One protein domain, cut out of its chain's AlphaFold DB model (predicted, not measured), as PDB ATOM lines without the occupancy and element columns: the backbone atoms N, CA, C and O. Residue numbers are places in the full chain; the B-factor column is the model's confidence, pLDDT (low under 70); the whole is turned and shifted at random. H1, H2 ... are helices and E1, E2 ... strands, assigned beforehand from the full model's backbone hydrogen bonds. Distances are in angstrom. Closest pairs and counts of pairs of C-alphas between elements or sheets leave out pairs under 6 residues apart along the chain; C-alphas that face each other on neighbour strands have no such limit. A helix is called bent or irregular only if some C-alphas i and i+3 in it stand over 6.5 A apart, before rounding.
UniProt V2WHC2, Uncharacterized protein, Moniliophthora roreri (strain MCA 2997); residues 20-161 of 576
ATOM      1  N   GLU A  20      56.705  -3.772  19.005       91.00
ATOM      2  CA  GLU A  20      56.299  -3.790  17.593       91.00
ATOM      3  C   GLU A  20      55.000  -2.997  17.392       91.00
ATOM      4  O   GLU A  20      53.944  -3.373  17.898       91.00
ATOM      5  N   VAL A  21      55.072  -1.919  16.609       91.56
ATOM      6  CA  VAL A  21      53.936  -1.036  16.292       91.56
ATOM      7  C   VAL A  21      53.781  -0.823  14.788       91.56
ATOM      8  O   VAL A  21      54.674  -1.121  13.989       91.56
ATOM      9  N   SER A  22      52.625  -0.306  14.367       91.56
ATOM     10  CA  SER A  22      52.403   0.046  12.964       91.56
ATOM     11  C   SER A  22      53.102   1.361  12.596       91.56
ATOM     12  O   SER A  22      53.337   2.219  13.445       91.56
ATOM     13  N   SER A  23      53.372   1.573  11.302       89.00
ATOM     14  CA  SER A  23      53.893   2.865  10.828       89.00
ATOM     15  C   SER A  23      52.921   4.031  11.052       89.00
ATOM     16  O   SER A  23      53.374   5.167  11.071       89.00
ATOM     17  N   VAL A  24      51.616   3.769  11.203       87.12
ATOM     18  CA  VAL A  24      50.615   4.806  11.515       87.12
ATOM     19  C   VAL A  24      50.712   5.183  12.990       87.12
ATOM     20  O   VAL A  24      50.822   6.358  13.311       87.12
ATOM     21  N   THR A  25      50.782   4.180  13.869       87.62
ATOM     22  CA  THR A  25      51.009   4.340  15.314       87.62
ATOM     23  C   THR A  25      52.253   5.186  15.584       87.62
ATOM     24  O   THR A  25      52.194   6.147  16.341       87.62
ATOM     25  N   LEU A  26      53.363   4.897  14.894       88.31
ATOM     26  CA  LEU A  26      54.611   5.647  15.053       88.31
ATOM     27  C   LEU A  26      54.494   7.120  14.609       88.31
ATOM     28  O   LEU A  26      55.113   7.988  15.218       88.31
ATOM     29  N   SER A  27      53.665   7.425  13.605       86.81
ATOM     30  CA  SER A  27      53.346   8.811  13.231       86.81
ATOM     31  C   SER A  27      52.395   9.504  14.215       86.81
ATOM     32  O   SER A  27      52.509  10.713  14.391       86.81
ATOM     33  N   ILE A  28      51.503   8.767  14.889       86.81
ATOM     34  CA  ILE A  28      50.672   9.310  15.977       86.81
ATOM     35  C   ILE A  28      51.563   9.695  17.165       86.81
ATOM     36  O   ILE A  28      51.502  10.829  17.619       86.81
ATOM     37  N   ILE A  29      52.475   8.816  17.593       86.88
ATOM     38  CA  ILE A  29      53.474   9.092  18.648       86.88
ATOM     39  C   ILE A  29      54.293  10.361  18.325       86.88
ATOM     40  O   ILE A  29      54.467  11.235  19.173       86.88
ATOM     41  N   GLN A  30      54.729  10.521  17.071       89.12
ATOM     42  CA  GLN A  30      55.430  11.730  16.608       89.12
ATOM     43  C   GLN A  30      54.580  13.010  16.665       89.12
ATOM     44  O   GLN A  30      55.141  14.089  16.844       89.12
ATOM     45  N   ALA A  31      53.256  12.909  16.520       88.62
ATOM     46  CA  ALA A  31      52.336  14.038  16.649       88.62
ATOM     47  C   ALA A  31      51.955  14.333  18.113       88.62
ATOM     48  O   ALA A  31      51.795  15.496  18.473       88.62
ATOM     49  N   LEU A  32      51.858  13.303  18.962       88.25
ATOM     50  CA  LEU A  32      51.536  13.426  20.388       88.25
ATOM     51  C   LEU A  32      52.651  14.090  21.200       88.25
ATOM     52  O   LEU A  32      52.359  14.877  22.094       88.25
ATOM     53  N   TYR A  33      53.919  13.806  20.894       90.62
ATOM     54  CA  TYR A  33      55.059  14.357  21.637       90.62
ATOM     55  C   TYR A  33      55.046  15.906  21.758       90.62
ATOM     56  O   TYR A  33      55.012  16.395  22.889       90.62
ATOM     57  N   PRO A  34      54.970  16.704  20.667       89.94
ATOM     58  CA  PRO A  34      54.917  18.169  20.771       89.94
ATOM     59  C   PRO A  34      53.583  18.708  21.319       89.94
ATOM     60  O   PRO A  34      53.506  19.880  21.690       89.94
ATOM     61  N   ILE A  35      52.524  17.889  21.368       90.38
ATOM     62  CA  ILE A  35      51.280  18.216  22.084       90.38
ATOM     63  C   ILE A  35      51.512  18.059  23.595       90.38
ATOM     64  O   ILE A  35      51.135  18.939  24.362       90.38
ATOM     65  N   GLY A  36      52.208  17.001  24.018       90.00
ATOM     66  CA  GLY A  36      52.634  16.798  25.403       90.00
ATOM     67  C   GLY A  36      53.552  17.909  25.926       90.00
ATOM     68  O   GLY A  36      53.364  18.366  27.047       90.00
ATOM     69  N   GLU A  37      54.481  18.414  25.105       91.75
ATOM     70  CA  GLU A  37      55.328  19.568  25.468       91.75
ATOM     71  C   GLU A  37      54.505  20.859  25.664       91.75
ATOM     72  O   GLU A  37      54.771  21.629  26.586       91.75
ATOM     73  N   GLN A  38      53.460  21.077  24.855       91.25
ATOM     74  CA  GLN A  38      52.517  22.192  25.046       91.25
ATOM     75  C   GLN A  38      51.653  22.018  26.305       91.25
ATOM     76  O   GLN A  38      51.378  23.001  26.990       91.25
ATOM     77  N   ILE A  39      51.245  20.782  26.619       91.94
ATOM     78  CA  ILE A  39      50.515  20.459  27.853       91.94
ATOM     79  C   ILE A  39      51.396  20.753  29.074       91.94
ATOM     80  O   ILE A  39      50.953  21.468  29.970       91.94
ATOM     81  N   LEU A  40      52.649  20.279  29.083       91.44
ATOM     82  CA  LEU A  40      53.620  20.552  30.147       91.44
ATOM     83  C   LEU A  40      53.811  22.048  30.378       91.44
ATOM     84  O   LEU A  40      53.554  22.519  31.480       91.44
ATOM     85  N   SER A  41      54.188  22.795  29.337       92.06
ATOM     86  CA  SER A  41      54.481  24.226  29.462       92.06
ATOM     87  C   SER A  41      53.280  25.027  29.971       92.06
ATOM     88  O   SER A  41      53.467  25.935  30.770       92.06
ATOM     89  N   ALA A  42      52.046  24.682  29.582       91.88
ATOM     90  CA  ALA A  42      50.846  25.363  30.072       91.88
ATOM     91  C   ALA A  42      50.481  25.015  31.530       91.88
ATOM     92  O   ALA A  42      49.837  25.824  32.202       91.88
ATOM     93  N   PHE A  43      50.871  23.833  32.020       91.94
ATOM     94  CA  PHE A  43      50.716  23.450  33.427       91.94
ATOM     95  C   PHE A  43      51.868  23.939  34.316       91.94
ATOM     96  O   PHE A  43      51.613  24.250  35.474       91.94
ATOM     97  N   GLU A  44      53.080  24.094  33.778       93.81
ATOM     98  CA  GLU A  44      54.207  24.792  34.419       93.81
ATOM     99  C   GLU A  44      53.853  26.275  34.635       93.81
ATOM    100  O   GLU A  44      53.837  26.745  35.770       93.81
ATOM    101  N   ASP A  45      53.397  26.967  33.577       91.31
ATOM    102  CA  ASP A  45      52.866  28.343  33.625       91.31
ATOM    103  C   ASP A  45      51.772  28.513  34.700       91.31
ATOM    104  O   ASP A  45      51.661  29.570  35.327       91.31
ATOM    105  N   LEU A  46      50.923  27.492  34.888       91.19
ATOM    106  CA  LEU A  46      49.856  27.485  35.891       91.19
ATOM    107  C   LEU A  46      50.396  27.223  37.301       91.19
ATOM    108  O   LEU A  46      49.976  27.911  38.230       91.19
ATOM    109  N   TYR A  47      51.295  26.252  37.462       92.00
ATOM    110  CA  TYR A  47      51.902  25.891  38.740       92.00
ATOM    111  C   TYR A  47      52.689  27.074  39.325       92.00
ATOM    112  O   TYR A  47      52.403  27.495  40.445       92.00
ATOM    113  N   ASP A  48      53.569  27.698  38.536       91.75
ATOM    114  CA  ASP A  48      54.326  28.891  38.943       91.75
ATOM    115  C   ASP A  48      53.386  30.047  39.333       91.75
ATOM    116  O   ASP A  48      53.583  30.716  40.350       91.75
ATOM    117  N   SER A  49      52.306  30.248  38.562       90.06
ATOM    118  CA  SER A  49      51.302  31.285  38.846       90.06
ATOM    119  C   SER A  49      50.451  30.989  40.099       90.06
ATOM    120  O   SER A  49      49.871  31.912  40.677       90.06
ATOM    121  N   LEU A  50      50.341  29.724  40.523       88.44
ATOM    122  CA  LEU A  50      49.723  29.329  41.794       88.44
ATOM    123  C   LEU A  50      50.702  29.533  42.963       88.44
ATOM    124  O   LEU A  50      50.306  30.088  43.989       88.44
ATOM    125  N   GLU A  51      51.978  29.159  42.803       89.00
ATOM    126  CA  GLU A  51      53.002  29.315  43.846       89.00
ATOM    127  C   GLU A  51      53.289  30.798  44.160       89.00
ATOM    128  O   GLU A  51      53.338  31.166  45.336       89.00
ATOM    129  N   GLU A  52      53.367  31.684  43.152       88.81
ATOM    130  CA  GLU A  52      53.549  33.137  43.360       88.81
ATOM    131  C   GLU A  52      52.404  33.768  44.181       88.81
ATOM    132  O   GLU A  52      52.620  34.671  44.995       88.81
ATOM    133  N   MET A  53      51.173  33.286  43.991       83.69
ATOM    134  CA  MET A  53      49.970  33.806  44.651       83.69
ATOM    135  C   MET A  53      49.823  33.318  46.102       83.69
ATOM    136  O   MET A  53      49.236  34.024  46.938       83.69
ATOM    137  N   GLY A  54      50.310  32.112  46.406       80.81
ATOM    138  CA  GLY A  54      50.114  31.444  47.692       80.81
ATOM    139  C   GLY A  54      48.651  31.492  48.155       80.81
ATOM    140  O   GLY A  54      47.718  31.300  47.380       80.81
ATOM    141  N   ASN A  55      48.426  31.843  49.422       76.06
ATOM    142  CA  ASN A  55      47.087  31.864  50.029       76.06
ATOM    143  C   ASN A  55      46.158  33.003  49.529       76.06
ATOM    144  O   ASN A  55      45.101  33.216  50.122       76.06
ATOM    145  N   THR A  56      46.526  33.790  48.506       76.31
ATOM    146  CA  THR A  56      45.753  34.975  48.062       76.31
ATOM    147  C   THR A  56      44.803  34.696  46.889       76.31
ATOM    148  O   THR A  56      44.708  35.462  45.930       76.31
ATOM    149  N   SER A  57      44.044  33.602  46.995       77.31
ATOM    150  CA  SER A  57      43.120  33.081  45.977       77.31
ATOM    151  C   SER A  57      41.978  34.045  45.601       77.31
ATOM    152  O   SER A  57      40.850  33.946  46.099       77.31
ATOM    153  N   SER A  58      42.235  34.979  44.681       86.38
ATOM    154  CA  SER A  58      41.203  35.869  44.131       86.38
ATOM    155  C   SER A  58      40.474  35.222  42.946       86.38
ATOM    156  O   SER A  58      41.091  34.788  41.970       86.38
ATOM    157  N   ARG A  59      39.137  35.172  42.999       84.94
ATOM    158  CA  ARG A  59      38.309  34.472  41.997       84.94
ATOM    159  C   ARG A  59      38.561  34.955  40.564       84.94
ATOM    160  O   ARG A  59      38.559  34.155  39.634       84.94
ATOM    161  N   SER A  60      38.821  36.250  40.394       85.38
ATOM    162  CA  SER A  60      39.153  36.864  39.104       85.38
ATOM    163  C   SER A  60      40.458  36.332  38.500       85.38
ATOM    164  O   SER A  60      40.538  36.185  37.282       85.38
ATOM    165  N   LEU A  61      41.460  36.001  39.327       85.94
ATOM    166  CA  LEU A  61      42.710  35.399  38.856       85.94
ATOM    167  C   LEU A  61      42.512  33.922  38.491       85.94
ATOM    168  O   LEU A  61      42.978  33.493  37.441       85.94
ATOM    169  N   GLY A  62      41.728  33.175  39.275       88.56
ATOM    170  CA  GLY A  62      41.333  31.808  38.918       88.56
ATOM    171  C   GLY A  62      40.601  31.744  37.568       88.56
ATOM    172  O   GLY A  62      40.908  30.894  36.737       88.56
ATOM    173  N   ILE A  63      39.704  32.696  37.282       88.38
ATOM    174  CA  ILE A  63      39.045  32.820  35.965       88.38
ATOM    175  C   ILE A  63      40.060  33.139  34.851       88.38
ATOM    176  O   ILE A  63      39.980  32.561  33.767       88.38
ATOM    177  N   LEU A  64      41.036  34.020  35.108       89.38
ATOM    178  CA  LEU A  64      42.116  34.320  34.161       89.38
ATOM    179  C   LEU A  64      42.973  33.078  33.859       89.38
ATOM    180  O   LEU A  64      43.332  32.854  32.703       89.38
ATOM    181  N   PHE A  65      43.266  32.258  34.871       90.25
ATOM    182  CA  PHE A  65      43.990  30.996  34.719       90.25
ATOM    183  C   PHE A  65      43.191  29.985  33.896       90.25
ATOM    184  O   PHE A  65      43.735  29.441  32.940       90.25
ATOM    185  N   LEU A  66      41.894  29.797  34.168       90.31
ATOM    186  CA  LEU A  66      41.054  28.916  33.347       90.31
ATOM    187  C   LEU A  66      40.991  29.369  31.883       90.31
ATOM    188  O   LEU A  66      41.057  28.536  30.985       90.31
ATOM    189  N   HIS A  67      40.931  30.679  31.623       89.19
ATOM    190  CA  HIS A  67      40.959  31.215  30.260       89.19
ATOM    191  C   HIS A  67      42.337  31.063  29.583       89.19
ATOM    192  O   HIS A  67      42.398  30.841  28.373       89.19
ATOM    193  N   LYS A  68      43.458  31.167  30.320       87.12
ATOM    194  CA  LYS A  68      44.787  30.786  29.797       87.12
ATOM    195  C   LYS A  68      44.803  29.298  29.421       87.12
ATOM    196  O   LYS A  68      45.189  28.960  28.305       87.12
ATOM    197  N   LEU A  69      44.374  28.440  30.348       88.38
ATOM    198  CA  LEU A  69      44.481  26.988  30.253       88.38
ATOM    199  C   LEU A  69      43.594  26.423  29.137       88.38
ATOM    200  O   LEU A  69      44.088  25.674  28.302       88.38
ATOM    201  N   ASP A  70      42.329  26.843  29.040       88.88
ATOM    202  CA  ASP A  70      41.448  26.446  27.932       88.88
ATOM    203  C   ASP A  70      42.000  26.911  26.577       88.88
ATOM    204  O   ASP A  70      42.056  26.132  25.631       88.88
ATOM    205  N   LYS A  71      42.521  28.143  26.486       87.12
ATOM    206  CA  LYS A  71      43.137  28.643  25.250       87.12
ATOM    207  C   LYS A  71      44.390  27.851  24.837       87.12
ATOM    208  O   LYS A  71      44.642  27.726  23.641       87.12
ATOM    209  N   ALA A  72      45.178  27.357  25.793       85.38
ATOM    210  CA  ALA A  72      46.399  26.591  25.531       85.38
ATOM    211  C   ALA A  72      46.131  25.097  25.263       85.38
ATOM    212  O   ALA A  72      46.792  24.489  24.420       85.38
ATOM    213  N   LEU A  73      45.161  24.503  25.968       87.75
ATOM    214  CA  LEU A  73      44.917  23.056  25.977       87.75
ATOM    215  C   LEU A  73      43.700  22.613  25.157       87.75
ATOM    216  O   LEU A  73      43.656  21.450  24.763       87.75
ATOM    217  N   SER A  74      42.753  23.518  24.884       81.19
ATOM    218  CA  SER A  74      41.523  23.388  24.078       81.19
ATOM    219  C   SER A  74      41.208  21.973  23.553       81.19
ATOM    220  O   SER A  74      40.535  21.204  24.237       81.19
ATOM    221  N   ASN A  75      41.716  21.632  22.358       83.69
ATOM    222  CA  ASN A  75      41.605  20.310  21.724       83.69
ATOM    223  C   ASN A  75      42.856  19.432  21.927       83.69
ATOM    224  O   ASN A  75      42.802  18.226  21.680       83.69
ATOM    225  N   ASN A  76      43.981  20.026  22.342       87.06
ATOM    226  CA  ASN A  76      45.255  19.342  22.582       87.06
ATOM    227  C   ASN A  76      45.091  18.239  23.637       87.06
ATOM    228  O   ASN A  76      45.508  17.109  23.401       87.06
ATOM    229  N   MET A  77      44.421  18.540  24.755       88.00
ATOM    230  CA  MET A  77      44.204  17.576  25.841       88.00
ATOM    231  C   MET A  77      43.347  16.380  25.391       88.00
ATOM    232  O   MET A  77      43.702  15.231  25.645       88.00
ATOM    233  N   ALA A  78      42.260  16.640  24.656       87.56
ATOM    234  CA  ALA A  78      41.397  15.596  24.101       87.56
ATOM    235  C   ALA A  78      42.138  14.705  23.091       87.56
ATOM    236  O   ALA A  78      42.087  13.483  23.193       87.56
ATOM    237  N   THR A  79      42.895  15.311  22.169       86.75
ATOM    238  CA  THR A  79      43.710  14.588  21.173       86.75
ATOM    239  C   THR A  79      44.813  13.756  21.837       86.75
ATOM    240  O   THR A  79      45.174  12.692  21.343       86.75
ATOM    241  N   PHE A  80      45.353  14.220  22.968       87.81
ATOM    242  CA  PHE A  80      46.372  13.489  23.713       87.81
ATOM    243  C   PHE A  80      45.799  12.269  24.447       87.81
ATOM    244  O   PHE A  80      46.405  11.198  24.434       87.81
ATOM    245  N   VAL A  81      44.619  12.412  25.059       86.75
ATOM    246  CA  VAL A  81      44.002  11.369  25.897       86.75
ATOM    247  C   VAL A  81      43.095  10.408  25.111       86.75
ATOM    248  O   VAL A  81      42.833   9.312  25.599       86.75
ATOM    249  N   GLU A  82      42.729  10.711  23.856       88.44
ATOM    250  CA  GLU A  82      42.042   9.784  22.926       88.44
ATOM    251  C   GLU A  82      42.731   8.407  22.823       88.44
ATOM    252  O   GLU A  82      42.084   7.391  22.571       88.44
ATOM    253  N   HIS A  83      44.044   8.356  23.054       84.94
ATOM    254  CA  HIS A  83      44.850   7.140  22.967       84.94
ATOM    255  C   HIS A  83      45.268   6.555  24.328       84.94
ATOM    256  O   HIS A  83      45.987   5.562  24.346       84.94
ATOM    257  N   ALA A  84      44.827   7.108  25.464       83.44
ATOM    258  CA  ALA A  84      45.371   6.764  26.787       83.44
ATOM    259  C   ALA A  84      45.130   5.311  27.255       83.44
ATOM    260  O   ALA A  84      45.853   4.823  28.120       83.44
ATOM    261  N   ASP A  85      44.136   4.620  26.686       82.31
ATOM    262  CA  ASP A  85      43.833   3.208  26.974       82.31
ATOM    263  C   ASP A  85      44.377   2.238  25.894       82.31
ATOM    264  O   ASP A  85      44.161   1.025  25.963       82.31
ATOM    265  N   GLU A  86      45.099   2.741  24.885       85.81
ATOM    266  CA  GLU A  86      45.754   1.910  23.870       85.81
ATOM    267  C   GLU A  86      47.013   1.226  24.425       85.81
ATOM    268  O   GLU A  86      47.850   1.843  25.076       85.81
ATOM    269  N   SER A  87      47.232  -0.046  24.074       83.06
ATOM    270  CA  SER A  87      48.380  -0.822  24.588       83.06
ATOM    271  C   SER A  87      49.773  -0.288  24.212       83.06
ATOM    272  O   SER A  87      50.759  -0.721  24.802       83.06
ATOM    273  N   TRP A  88      49.865   0.614  23.228       83.25
ATOM    274  CA  TRP A  88      51.101   1.299  22.823       83.25
ATOM    275  C   TRP A  88      51.262   2.686  23.463       83.25
ATOM    276  O   TRP A  88      52.283   3.330  23.233       83.25
ATOM    277  N   PHE A  89      50.288   3.164  24.243       81.94
ATOM    278  CA  PHE A  89      50.400   4.432  24.955       81.94
ATOM    279  C   PHE A  89      51.500   4.322  26.016       81.94
ATOM    280  O   PHE A  89      51.499   3.425  26.860       81.94
ATOM    281  N   LEU A  90      52.509   5.184  25.902       77.81
ATOM    282  CA  LEU A  90      53.784   4.989  26.584       77.81
ATOM    283  C   LEU A  90      53.758   5.449  28.042       77.81
ATOM    284  O   LEU A  90      53.057   6.397  28.388       77.81
ATOM    285  N   ALA A  91      54.641   4.852  28.848       83.88
ATOM    286  CA  ALA A  91      54.955   5.294  30.206       83.88
ATOM    287  C   ALA A  91      55.083   6.831  30.315       83.88
ATOM    288  O   ALA A  91      54.240   7.403  30.998       83.88
ATOM    289  N   PRO A  92      55.972   7.534  29.576       83.00
ATOM    290  CA  PRO A  92      56.070   8.996  29.644       83.00
ATOM    291  C   PRO A  92      54.774   9.765  29.317       83.00
ATOM    292  O   PRO A  92      54.590  10.873  29.808       83.00
ATOM    293  N   TYR A  93      53.837   9.223  28.530       85.25
ATOM    294  CA  TYR A  93      52.549   9.896  28.290       85.25
ATOM    295  C   TYR A  93      51.563   9.704  29.450       85.25
ATOM    296  O   TYR A  93      50.804  10.613  29.777       85.25
ATOM    297  N   THR A  94      51.618   8.560  30.125       87.88
ATOM    298  CA  THR A  94      50.887   8.306  31.373       87.88
ATOM    299  C   THR A  94      51.496   9.077  32.553       87.88
ATOM    300  O   THR A  94      50.778   9.616  33.391       87.88
ATOM    301  N   GLU A  95      52.821   9.207  32.591       90.12
ATOM    302  CA  GLU A  95      53.573   9.985  33.583       90.12
ATOM    303  C   GLU A  95      53.327  11.493  33.438       90.12
ATOM    304  O   GLU A  95      53.196  12.187  34.446       90.12
ATOM    305  N   LEU A  96      53.115  11.999  32.216       90.75
ATOM    306  CA  LEU A  96      52.581  13.348  32.003       90.75
ATOM    307  C   LEU A  96      51.225  13.537  32.706       90.75
ATOM    308  O   LEU A  96      51.037  14.515  33.430       90.75
ATOM    309  N   LEU A  97      50.296  12.588  32.553       90.00
ATOM    310  CA  LEU A  97      48.979  12.657  33.200       90.00
ATOM    311  C   LEU A  97      49.069  12.566  34.737       90.00
ATOM    312  O   LEU A  97      48.278  13.211  35.425       90.00
ATOM    313  N   LEU A  98      50.056  11.844  35.280       91.06
ATOM    314  CA  LEU A  98      50.389  11.870  36.714       91.06
ATOM    315  C   LEU A  98      51.015  13.206  37.156       91.06
ATOM    316  O   LEU A  98      50.813  13.618  38.294       91.06
ATOM    317  N   THR A  99      51.743  13.899  36.275       92.38
ATOM    318  CA  THR A  99      52.426  15.172  36.578       92.38
ATOM    319  C   THR A  99      51.455  16.353  36.652       92.38
ATOM    320  O   THR A  99      51.575  17.198  37.533       92.38
ATOM    321  N   ILE A 100      50.461  16.412  35.760       91.25
ATOM    322  CA  ILE A 100      49.493  17.525  35.714       91.25
ATOM    323  C   ILE A 100      48.393  17.418  36.779       91.25
ATOM    324  O   ILE A 100      47.814  18.433  37.172       91.25
ATOM    325  N   ALA A 101      48.074  16.206  37.247       91.00
ATOM    326  CA  ALA A 101      46.929  15.992  38.127       91.00
ATOM    327  C   ALA A 101      47.064  16.703  39.497       91.00
ATOM    328  O   ALA A 101      46.117  17.395  39.868       91.00
ATOM    329  N   PRO A 102      48.225  16.692  40.190       90.19
ATOM    330  CA  PRO A 102      48.437  17.491  41.403       90.19
ATOM    331  C   PRO A 102      48.300  19.007  41.199       90.19
ATOM    332  O   PRO A 102      47.872  19.706  42.116       90.19
ATOM    333  N   VAL A 103      48.623  19.529  40.006       91.12
ATOM    334  CA  VAL A 103      48.419  20.951  39.661       91.12
ATOM    335  C   VAL A 103      46.926  21.266  39.563       91.12
ATOM    336  O   VAL A 103      46.475  22.314  40.020       91.12
ATOM    337  N   CYS A 104      46.143  20.337  39.012       91.12
ATOM    338  CA  CYS A 104      44.688  20.452  38.935       91.12
ATOM    339  C   CYS A 104      44.030  20.350  40.318       91.12
ATOM    340  O   CYS A 104      43.183  21.184  40.636       91.12
ATOM    341  N   ASP A 105      44.464  19.404  41.157       90.31
ATOM    342  CA  ASP A 105      43.990  19.278  42.542       90.31
ATOM    343  C   ASP A 105      44.306  20.565  43.340       90.31
ATOM    344  O   ASP A 105      43.447  21.102  44.040       90.31
ATOM    345  N   SER A 106      45.515  21.116  43.165       90.69
ATOM    346  CA  SER A 106      45.966  22.366  43.801       90.69
ATOM    347  C   SER A 106      45.199  23.597  43.297       90.69
ATOM    348  O   SER A 106      44.930  24.521  44.067       90.69
ATOM    349  N   PHE A 107      44.807  23.620  42.018       90.94
ATOM    350  CA  PHE A 107      43.913  24.644  41.477       90.94
ATOM    351  C   PHE A 107      42.511  24.550  42.100       90.94
ATOM    352  O   PHE A 107      41.940  25.581  42.451       90.94
ATOM    353  N   GLU A 108      41.958  23.343  42.261       91.38
ATOM    354  CA  GLU A 108      40.632  23.144  42.864       91.38
ATOM    355  C   GLU A 108      40.623  23.485  44.366       91.38
ATOM    356  O   GLU A 108      39.697  24.155  44.823       91.38
ATOM    357  N   GLU A 109      41.681  23.143  45.116       90.75
ATOM    358  CA  GLU A 109      41.865  23.583  46.511       90.75
ATOM    359  C   GLU A 109      42.007  25.113  46.616       90.75
ATOM    360  O   GLU A 109      41.388  25.736  47.481       90.75
ATOM    361  N   SER A 110      42.759  25.735  45.700       89.88
ATOM    362  CA  SER A 110      42.919  27.195  45.641       89.88
ATOM    363  C   SER A 110      41.626  27.914  45.243       89.88
ATOM    364  O   SER A 110      41.367  29.027  45.702       89.88
ATOM    365  N   PHE A 111      40.789  27.304  44.398       91.31
ATOM    366  CA  PHE A 111      39.583  27.929  43.856       91.31
ATOM    367  C   PHE A 111      38.314  27.054  43.933       91.31
ATOM    368  O   PHE A 111      37.670  26.854  42.901       91.31
ATOM    369  N   PRO A 112      37.804  26.668  45.127       90.75
ATOM    370  CA  PRO A 112      36.665  25.735  45.269       90.75
ATOM    371  C   PRO A 112      35.295  26.247  44.765       90.75
ATOM    372  O   PRO A 112      34.254  25.647  45.028       90.75
ATOM    373  N   SER A 113      35.262  27.404  44.093       91.38
ATOM    374  CA  SER A 113      34.083  27.997  43.441       91.38
ATOM    375  C   SER A 113      34.208  28.084  41.912       91.38
ATOM    376  O   SER A 113      33.350  28.692  41.258       91.38
ATOM    377  N   LEU A 114      35.277  27.510  41.352       91.44
ATOM    378  CA  LEU A 114      35.572  27.407  39.928       91.44
ATOM    379  C   LEU A 114      35.850  25.938  39.587       91.44
ATOM    380  O   LEU A 114      36.631  25.282  40.263       91.44
ATOM    381  N   SER A 115      35.239  25.436  38.520       89.69
ATOM    382  CA  SER A 115      35.533  24.116  37.958       89.69
ATOM    383  C   SER A 115      36.470  24.253  36.761       89.69
ATOM    384  O   SER A 115      36.264  25.139  35.928       89.69
ATOM    385  N   LEU A 116      37.440  23.346  36.626       89.00
ATOM    386  CA  LEU A 116      38.220  23.204  35.394       89.00
ATOM    387  C   LEU A 116      37.293  22.964  34.177       89.00
ATOM    388  O   LEU A 116      36.267  22.292  34.319       89.00
ATOM    389  N   PRO A 117      37.624  23.489  32.980       87.56
ATOM    390  CA  PRO A 117      36.887  23.219  31.747       87.56
ATOM    391  C   PRO A 117      36.703  21.716  31.497       87.56
ATOM    392  O   PRO A 117      37.641  20.934  31.656       87.56
ATOM    393  N   ASN A 118      35.503  21.297  31.081       85.69
ATOM    394  CA  ASN A 118      35.159  19.873  30.940       85.69
ATOM    395  C   ASN A 118      36.071  19.124  29.945       85.69
ATOM    396  O   ASN A 118      36.372  17.953  30.161       85.69
ATOM    397  N   ASN A 119      36.541  19.804  28.894       83.31
ATOM    398  CA  ASN A 119      37.521  19.335  27.898       83.31
ATOM    399  C   ASN A 119      38.944  19.132  28.452       83.31
ATOM    400  O   ASN A 119      39.806  18.616  27.748       83.31
ATOM    401  N   ILE A 120      39.193  19.536  29.698       85.44
ATOM    402  CA  ILE A 120      40.432  19.272  30.430       85.44
ATOM    403  C   ILE A 120      40.128  18.288  31.564       85.44
ATOM    404  O   ILE A 120      40.722  17.217  31.627       85.44
ATOM    405  N   PHE A 121      39.140  18.603  32.408       85.06
ATOM    406  CA  PHE A 121      38.805  17.823  33.602       85.06
ATOM    407  C   PHE A 121      38.415  16.368  33.294       85.06
ATOM    408  O   PHE A 121      38.890  15.458  33.963       85.06
ATOM    409  N   SER A 122      37.624  16.118  32.241       87.12
ATOM    410  CA  SER A 122      37.218  14.750  31.855       87.12
ATOM    411  C   SER A 122      38.337  13.895  31.237       87.12
ATOM    412  O   SER A 122      38.099  12.755  30.838       87.12
ATOM    413  N   HIS A 123      39.553  14.437  31.148       86.19
ATOM    414  CA  HIS A 123      40.745  13.765  30.632       86.19
ATOM    415  C   HIS A 123      41.857  13.634  31.689       86.19
ATOM    416  O   HIS A 123      42.900  13.041  31.413       86.19
ATOM    417  N   ILE A 124      41.633  14.140  32.907       86.75
ATOM    418  CA  ILE A 124      42.490  13.885  34.069       86.75
ATOM    419  C   ILE A 124      42.117  12.504  34.641       86.75
ATOM    420  O   ILE A 124      40.927  12.214  34.783       86.75
ATOM    421  N   PRO A 125      43.086  11.637  34.987       86.19
ATOM    422  CA  PRO A 125      42.798  10.375  35.665       86.19
ATOM    423  C   PRO A 125      42.188  10.606  37.058       86.19
ATOM    424  O   PRO A 125      42.696  11.403  37.856       86.19
ATOM    425  N   ASP A 126      41.133   9.859  37.383       89.25
ATOM    426  CA  ASP A 126      40.614   9.771  38.749       89.25
ATOM    427  C   ASP A 126      41.637   9.134  39.711       89.25
ATOM    428  O   ASP A 126      42.646   8.557  39.296       89.25
ATOM    429  N   MET A 127      41.392   9.258  41.019       88.81
ATOM    430  CA  MET A 127      42.325   8.788  42.050       88.81
ATOM    431  C   MET A 127      42.608   7.281  41.988       88.81
ATOM    432  O   MET A 127      43.728   6.877  42.297       88.81
ATOM    433  N   ASP A 128      41.646   6.461  41.559       91.19
ATOM    434  CA  ASP A 128      41.824   5.010  41.465       91.19
ATOM    435  C   ASP A 128      42.693   4.657  40.244       91.19
ATOM    436  O   ASP A 128      43.626   3.854  40.352       91.19
ATOM    437  N   LYS A 129      42.472   5.322  39.096       89.06
ATOM    438  CA  LYS A 129      43.306   5.174  37.892       89.06
ATOM    439  C   LYS A 129      44.734   5.679  38.131       89.06
ATOM    440  O   LYS A 129      45.684   4.991  37.751       89.06
ATOM    441  N   ARG A 130      44.904   6.816  38.827       90.38
ATOM    442  CA  ARG A 130      46.221   7.316  39.277       90.38
ATOM    443  C   ARG A 130      46.931   6.291  40.164       90.38
ATOM    444  O   ARG A 130      48.062   5.912  39.868       90.38
ATOM    445  N   TYR A 131      46.259   5.794  41.204       90.88
ATOM    446  CA  TYR A 131      46.835   4.829  42.145       90.88
ATOM    447  C   TYR A 131      47.251   3.516  41.462       90.88
ATOM    448  O   TYR A 131      48.318   2.973  41.759       90.88
ATOM    449  N   GLY A 132      46.458   3.022  40.502       91.12
ATOM    450  CA  GLY A 132      46.822   1.863  39.681       91.12
ATOM    451  C   GLY A 132      48.097   2.094  38.859       91.12
ATOM    452  O   GLY A 132      48.996   1.251  38.847       91.12
ATOM    453  N   TRP A 133      48.234   3.263  38.227       90.62
ATOM    454  CA  TRP A 133      49.439   3.632  37.475       90.62
ATOM    455  C   TRP A 133      50.688   3.760  38.367       90.62
ATOM    456  O   TRP A 133      51.751   3.240  38.018       90.62
ATOM    457  N   GLU A 134      50.565   4.372  39.546       89.50
ATOM    458  CA  GLU A 134      51.675   4.516  40.500       89.50
ATOM    459  C   GLU A 134      52.106   3.187  41.145       89.50
ATOM    460  O   GLU A 134      53.292   2.981  41.411       89.50
ATOM    461  N   THR A 135      51.170   2.268  41.413       91.00
ATOM    462  CA  THR A 135      51.456   1.057  42.208       91.00
ATOM    463  C   THR A 135      51.621  -0.218  41.384       91.00
ATOM    464  O   THR A 135      52.564  -0.978  41.631       91.00
ATOM    465  N   GLU A 136      50.762  -0.457  40.390       89.69
ATOM    466  CA  GLU A 136      50.824  -1.655  39.545       89.69
ATOM    467  C   GLU A 136      51.858  -1.484  38.429       89.69
ATOM    468  O   GLU A 136      52.731  -2.342  38.249       89.69
ATOM    469  N   LEU A 137      51.803  -0.348  37.721       85.75
ATOM    470  CA  LEU A 137      52.723  -0.028  36.622       85.75
ATOM    471  C   LEU A 137      54.042   0.604  37.104       85.75
ATOM    472  O   LEU A 137      55.036   0.551  36.380       85.75
ATOM    473  N   LYS A 138      54.082   1.124  38.342       91.12
ATOM    474  CA  LYS A 138      55.251   1.767  38.988       91.12
ATOM    475  C   LYS A 138      55.738   3.038  38.289       91.12
ATOM    476  O   LYS A 138      56.915   3.391  38.399       91.12
ATOM    477  N   LEU A 139      54.821   3.696  37.589       89.75
ATOM    478  CA  LEU A 139      55.027   4.984  36.936       89.75
ATOM    479  C   LEU A 139      55.090   6.105  37.975       89.75
ATOM    480  O   LEU A 139      54.671   5.923  39.123       89.75
ATOM    481  N   LYS A 140      55.622   7.266  37.590       90.38
ATOM    482  CA  LYS A 140      55.701   8.443  38.466       90.38
ATOM    483  C   LYS A 140      55.426   9.733  37.711       90.38
ATOM    484  O   LYS A 140      55.768   9.846  36.544       90.38
ATOM    485  N   ALA A 141      54.909  10.739  38.411       89.38
ATOM    486  CA  ALA A 141      55.042  12.118  37.951       89.38
ATOM    487  C   ALA A 141      56.525  12.466  37.693       89.38
ATOM    488  O   ALA A 141      57.423  11.949  38.368       89.38
ATOM    489  N   PHE A 142      56.774  13.341  36.722       88.50
ATOM    490  CA  PHE A 142      58.109  13.826  36.397       88.50
ATOM    491  C   PHE A 142      58.700  14.657  37.551       88.50
ATOM    492  O   PHE A 142      57.984  15.317  38.298       88.50
ATOM    493  N   GLU A 143      60.030  14.658  37.675       85.62
ATOM    494  CA  GLU A 143      60.758  15.449  38.688       85.62
ATOM    495  C   GLU A 143      60.855  16.950  38.321       85.62
ATOM    496  O   GLU A 143      61.238  17.773  39.148       85.62
ATOM    497  N   ALA A 144      60.480  17.310  37.087       86.62
ATOM    498  CA  ALA A 144      60.321  18.671  36.565       86.62
ATOM    499  C   ALA A 144      59.288  18.660  35.418       86.62
ATOM    500  O   ALA A 144      59.013  17.595  34.867       86.62
ATOM    501  N   PHE A 145      58.766  19.814  34.982       86.94
ATOM    502  CA  PHE A 145      57.790  19.914  33.875       86.94
ATOM    503  C   PHE A 145      58.412  19.723  32.470       86.94
ATOM    504  O   PHE A 145      58.160  20.468  31.528       86.94
ATOM    505  N   SER A 146      59.224  18.681  32.298       86.06
ATOM    506  CA  SER A 146      59.864  18.315  31.030       86.06
ATOM    507  C   SER A 146      59.827  16.801  30.826       86.06
ATOM    508  O   SER A 146      59.872  16.042  31.794       86.06
ATOM    509  N   PHE A 147      59.757  16.344  29.572       85.00
ATOM    510  CA  PHE A 147      59.904  14.917  29.287       85.00
ATOM    511  C   PHE A 147      61.325  14.448  29.665       85.00
ATOM    512  O   PHE A 147      62.299  15.088  29.258       85.00
ATOM    513  N   PRO A 148      61.474  13.322  30.388       79.19
ATOM    514  CA  PRO A 148      62.785  12.787  30.775       79.19
ATOM    515  C   PRO A 148      63.555  12.158  29.599       79.19
ATOM    516  O   PRO A 148      64.754  11.903  29.706       79.19
ATOM    517  N   GLU A 149      62.869  11.905  28.483       86.62
ATOM    518  CA  GLU A 149      63.375  11.274  27.264       86.62
ATOM    519  C   GLU A 149      63.050  12.163  26.057       86.62
ATOM    520  O   GLU A 149      61.954  12.723  25.976       86.62
ATOM    521  N   THR A 150      63.963  12.287  25.087       91.00
ATOM    522  CA  THR A 150      63.648  13.021  23.852       91.00
ATOM    523  C   THR A 150      62.741  12.186  22.949       91.00
ATOM    524  O   THR A 150      62.702  10.957  23.045       91.00
ATOM    525  N   LEU A 151      62.089  12.824  21.970       90.31
ATOM    526  CA  LEU A 151      61.338  12.114  20.928       90.31
ATOM    527  C   LEU A 151      62.153  10.992  20.250       90.31
ATOM    528  O   LEU A 151      61.575   9.984  19.856       90.31
ATOM    529  N   ASN A 152      63.478  11.122  20.113       91.94
ATOM    530  CA  ASN A 152      64.290  10.054  19.521       91.94
ATOM    531  C   ASN A 152      64.421   8.846  20.454       91.94
ATOM    532  O   ASN A 152      64.299   7.722  19.979       91.94
ATOM    533  N   ASP A 153      64.622   9.073  21.754       91.19
ATOM    534  CA  ASP A 153      64.747   8.011  22.760       91.19
ATOM    535  C   ASP A 153      63.411   7.263  22.909       91.19
ATOM    536  O   ASP A 153      63.363   6.035  22.800       91.19
ATOM    537  N   ILE A 154      62.308   8.022  22.987       88.75
ATOM    538  CA  ILE A 154      60.925   7.526  22.944       88.75
ATOM    539  C   ILE A 154      60.688   6.673  21.692       88.75
ATOM    540  O   ILE A 154      60.168   5.561  21.790       88.75
ATOM    541  N   LEU A 155      61.094   7.142  20.506       90.19
ATOM    542  CA  LEU A 155      60.964   6.380  19.259       90.19
ATOM    543  C   LEU A 155      61.859   5.135  19.223       90.19
ATOM    544  O   LEU A 155      61.475   4.129  18.621       90.19
ATOM    545  N   ASP A 156      63.015   5.158  19.887       90.75
ATOM    546  CA  ASP A 156      63.900   4.002  20.012       90.75
ATOM    547  C   ASP A 156      63.318   2.910  20.936       90.75
ATOM    548  O   ASP A 156      63.737   1.756  20.836       90.75
ATOM    549  N   THR A 157      62.291   3.184  21.750       89.31
ATOM    550  CA  THR A 157      61.531   2.117  22.441       89.31
ATOM    551  C   THR A 157      60.706   1.244  21.481       89.31
ATOM    552  O   THR A 157      60.303   0.135  21.839       89.31
ATOM    553  N   TYR A 158      60.496   1.683  20.234       88.25
ATOM    554  CA  TYR A 158      59.644   1.008  19.256       88.25
ATOM    555  C   TYR A 158      60.415   0.290  18.143       88.25
ATOM    556  O   TYR A 158      61.575   0.559  17.825       88.25
ATOM    557  N   THR A 159      59.709  -0.619  17.471       90.75
ATOM    558  CA  THR A 159      60.079  -1.158  16.161       90.75
ATOM    559  C   THR A 159      58.881  -1.103  15.221       90.75
ATOM    560  O   THR A 159      57.778  -1.516  15.569       90.75
ATOM    561  N   VAL A 160      59.083  -0.610  13.995       88.88
ATOM    562  CA  VAL A 160      58.035  -0.674  12.967       88.88
ATOM    563  C   VAL A 160      57.885  -2.126  12.526       88.88
ATOM    564  O   VAL A 160      58.788  -2.677  11.887       88.88
ATOM    565  N   SER A 161      56.735  -2.730  12.831       85.25
ATOM    566  CA  SER A 161      56.407  -4.091  12.417       85.25
ATOM    567  C   SER A 161      56.418  -4.174  10.892       85.25
ATOM    568  O   SER A 161      55.562  -3.618  10.189       85.25
TER     569      SER A 161
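Overview. This is residues 20 to 161 of the 576 residues of an uncharacterized protein of Moniliophthora roreri (strain MCA 2997) (UniProt V2WHC2). One long helix, H1, runs nearly the whole length of an elongated body; H2 folds back along its second half as a helical hairpin, and the bent but nearly straight helix H4 runs beside H1 the same way. Short helices H3 and H5 pack together on one side of this group, H6 lies near the first arm of H4, and H7 packs on the first part of H1 and leads to the short strand E1 beside the first printed residues. The 142 printed residues have seven named helices and one named strand, in the order H1 to H7, then E1; the class is mostly helix. The whole is compact, with a radius of gyration of the C-alphas of 15.8 A, and spans 53 by 31 by 24 A.

Along the chain. Find C-alpha 23 at (53.893, 2.865, 10.828); from there H1, residues 23 to 53, runs 46.0 A to C-alpha 53 at (49.970, 33.806, 44.651). It is neither bent nor irregular, but only just: C-alphas 31 and 34 are 6.4 A apart. Next come H2, residues 59 to 73, 20.8 A long, and H3, residues 76 to 81. H4, residues 91 to 110, was assigned as one helix by its hydrogen bonds but is bent, with C-alphas 99 and 102 6.7 A apart; its arms H4a, residues 91 to 99, and H4b, residues 102 to 110, stand at 14 degrees. Then follow H5, residues 118 to 121, H6, residues 127 to 135, H7, residues 151 to 156, and E1, residues 158 to 160, ending at C-alpha 160 at (58.035, -0.674, 12.967).

Arrangement. Start at H1, the hub. With residues 38 to 46 alone it touches H2, closest at the C-alphas of Ile 39 and Leu 73, 6.4 A, at a shallow tilt of 16 degrees, opposite ways. H4b touches H1 at the C-alphas of Val 103 and Tyr 47, 6.1 A. H4a only just touches it, with 3 pairs of C-alphas within 8 A, closest at Gly 36 and Leu 96, 7.4 A. H3 touches H1 at a steep tilt of 63 degrees, the C-alphas of Leu 32 and Phe 80 being 6.1 A apart, and H5 touches H3 at Met 77 and Ile 120, C-alphas 6.2 A apart. H7 touches H1 at the C-alphas of Tyr 33 and Leu 151, 6.7 A. H6 and H4a are close but not clearly touching, with the C-alphas of Leu 98 and Arg 130 6.7 A apart. E1 pairs with no named strand, but residues 159 to 160 pair parallel with residues 20 to 21. Every O i to N i+4 pair is within hydrogen-bond range in H2, H3, H4a, H4b, H6 and H7, and 24 of 27 are in H1; H5 is too short for such a pair.

Size, cuts and confidence. The two C-alphas farthest apart, Thr 56 and Ser 161, are 53.9 A apart, while those of Glu 20 and Ser 161 are 5.2 A apart. The link from H6 to H7, residues 136 to 150, is long. The printed part has no cut, and no printed residue is under 70 in pLDDT.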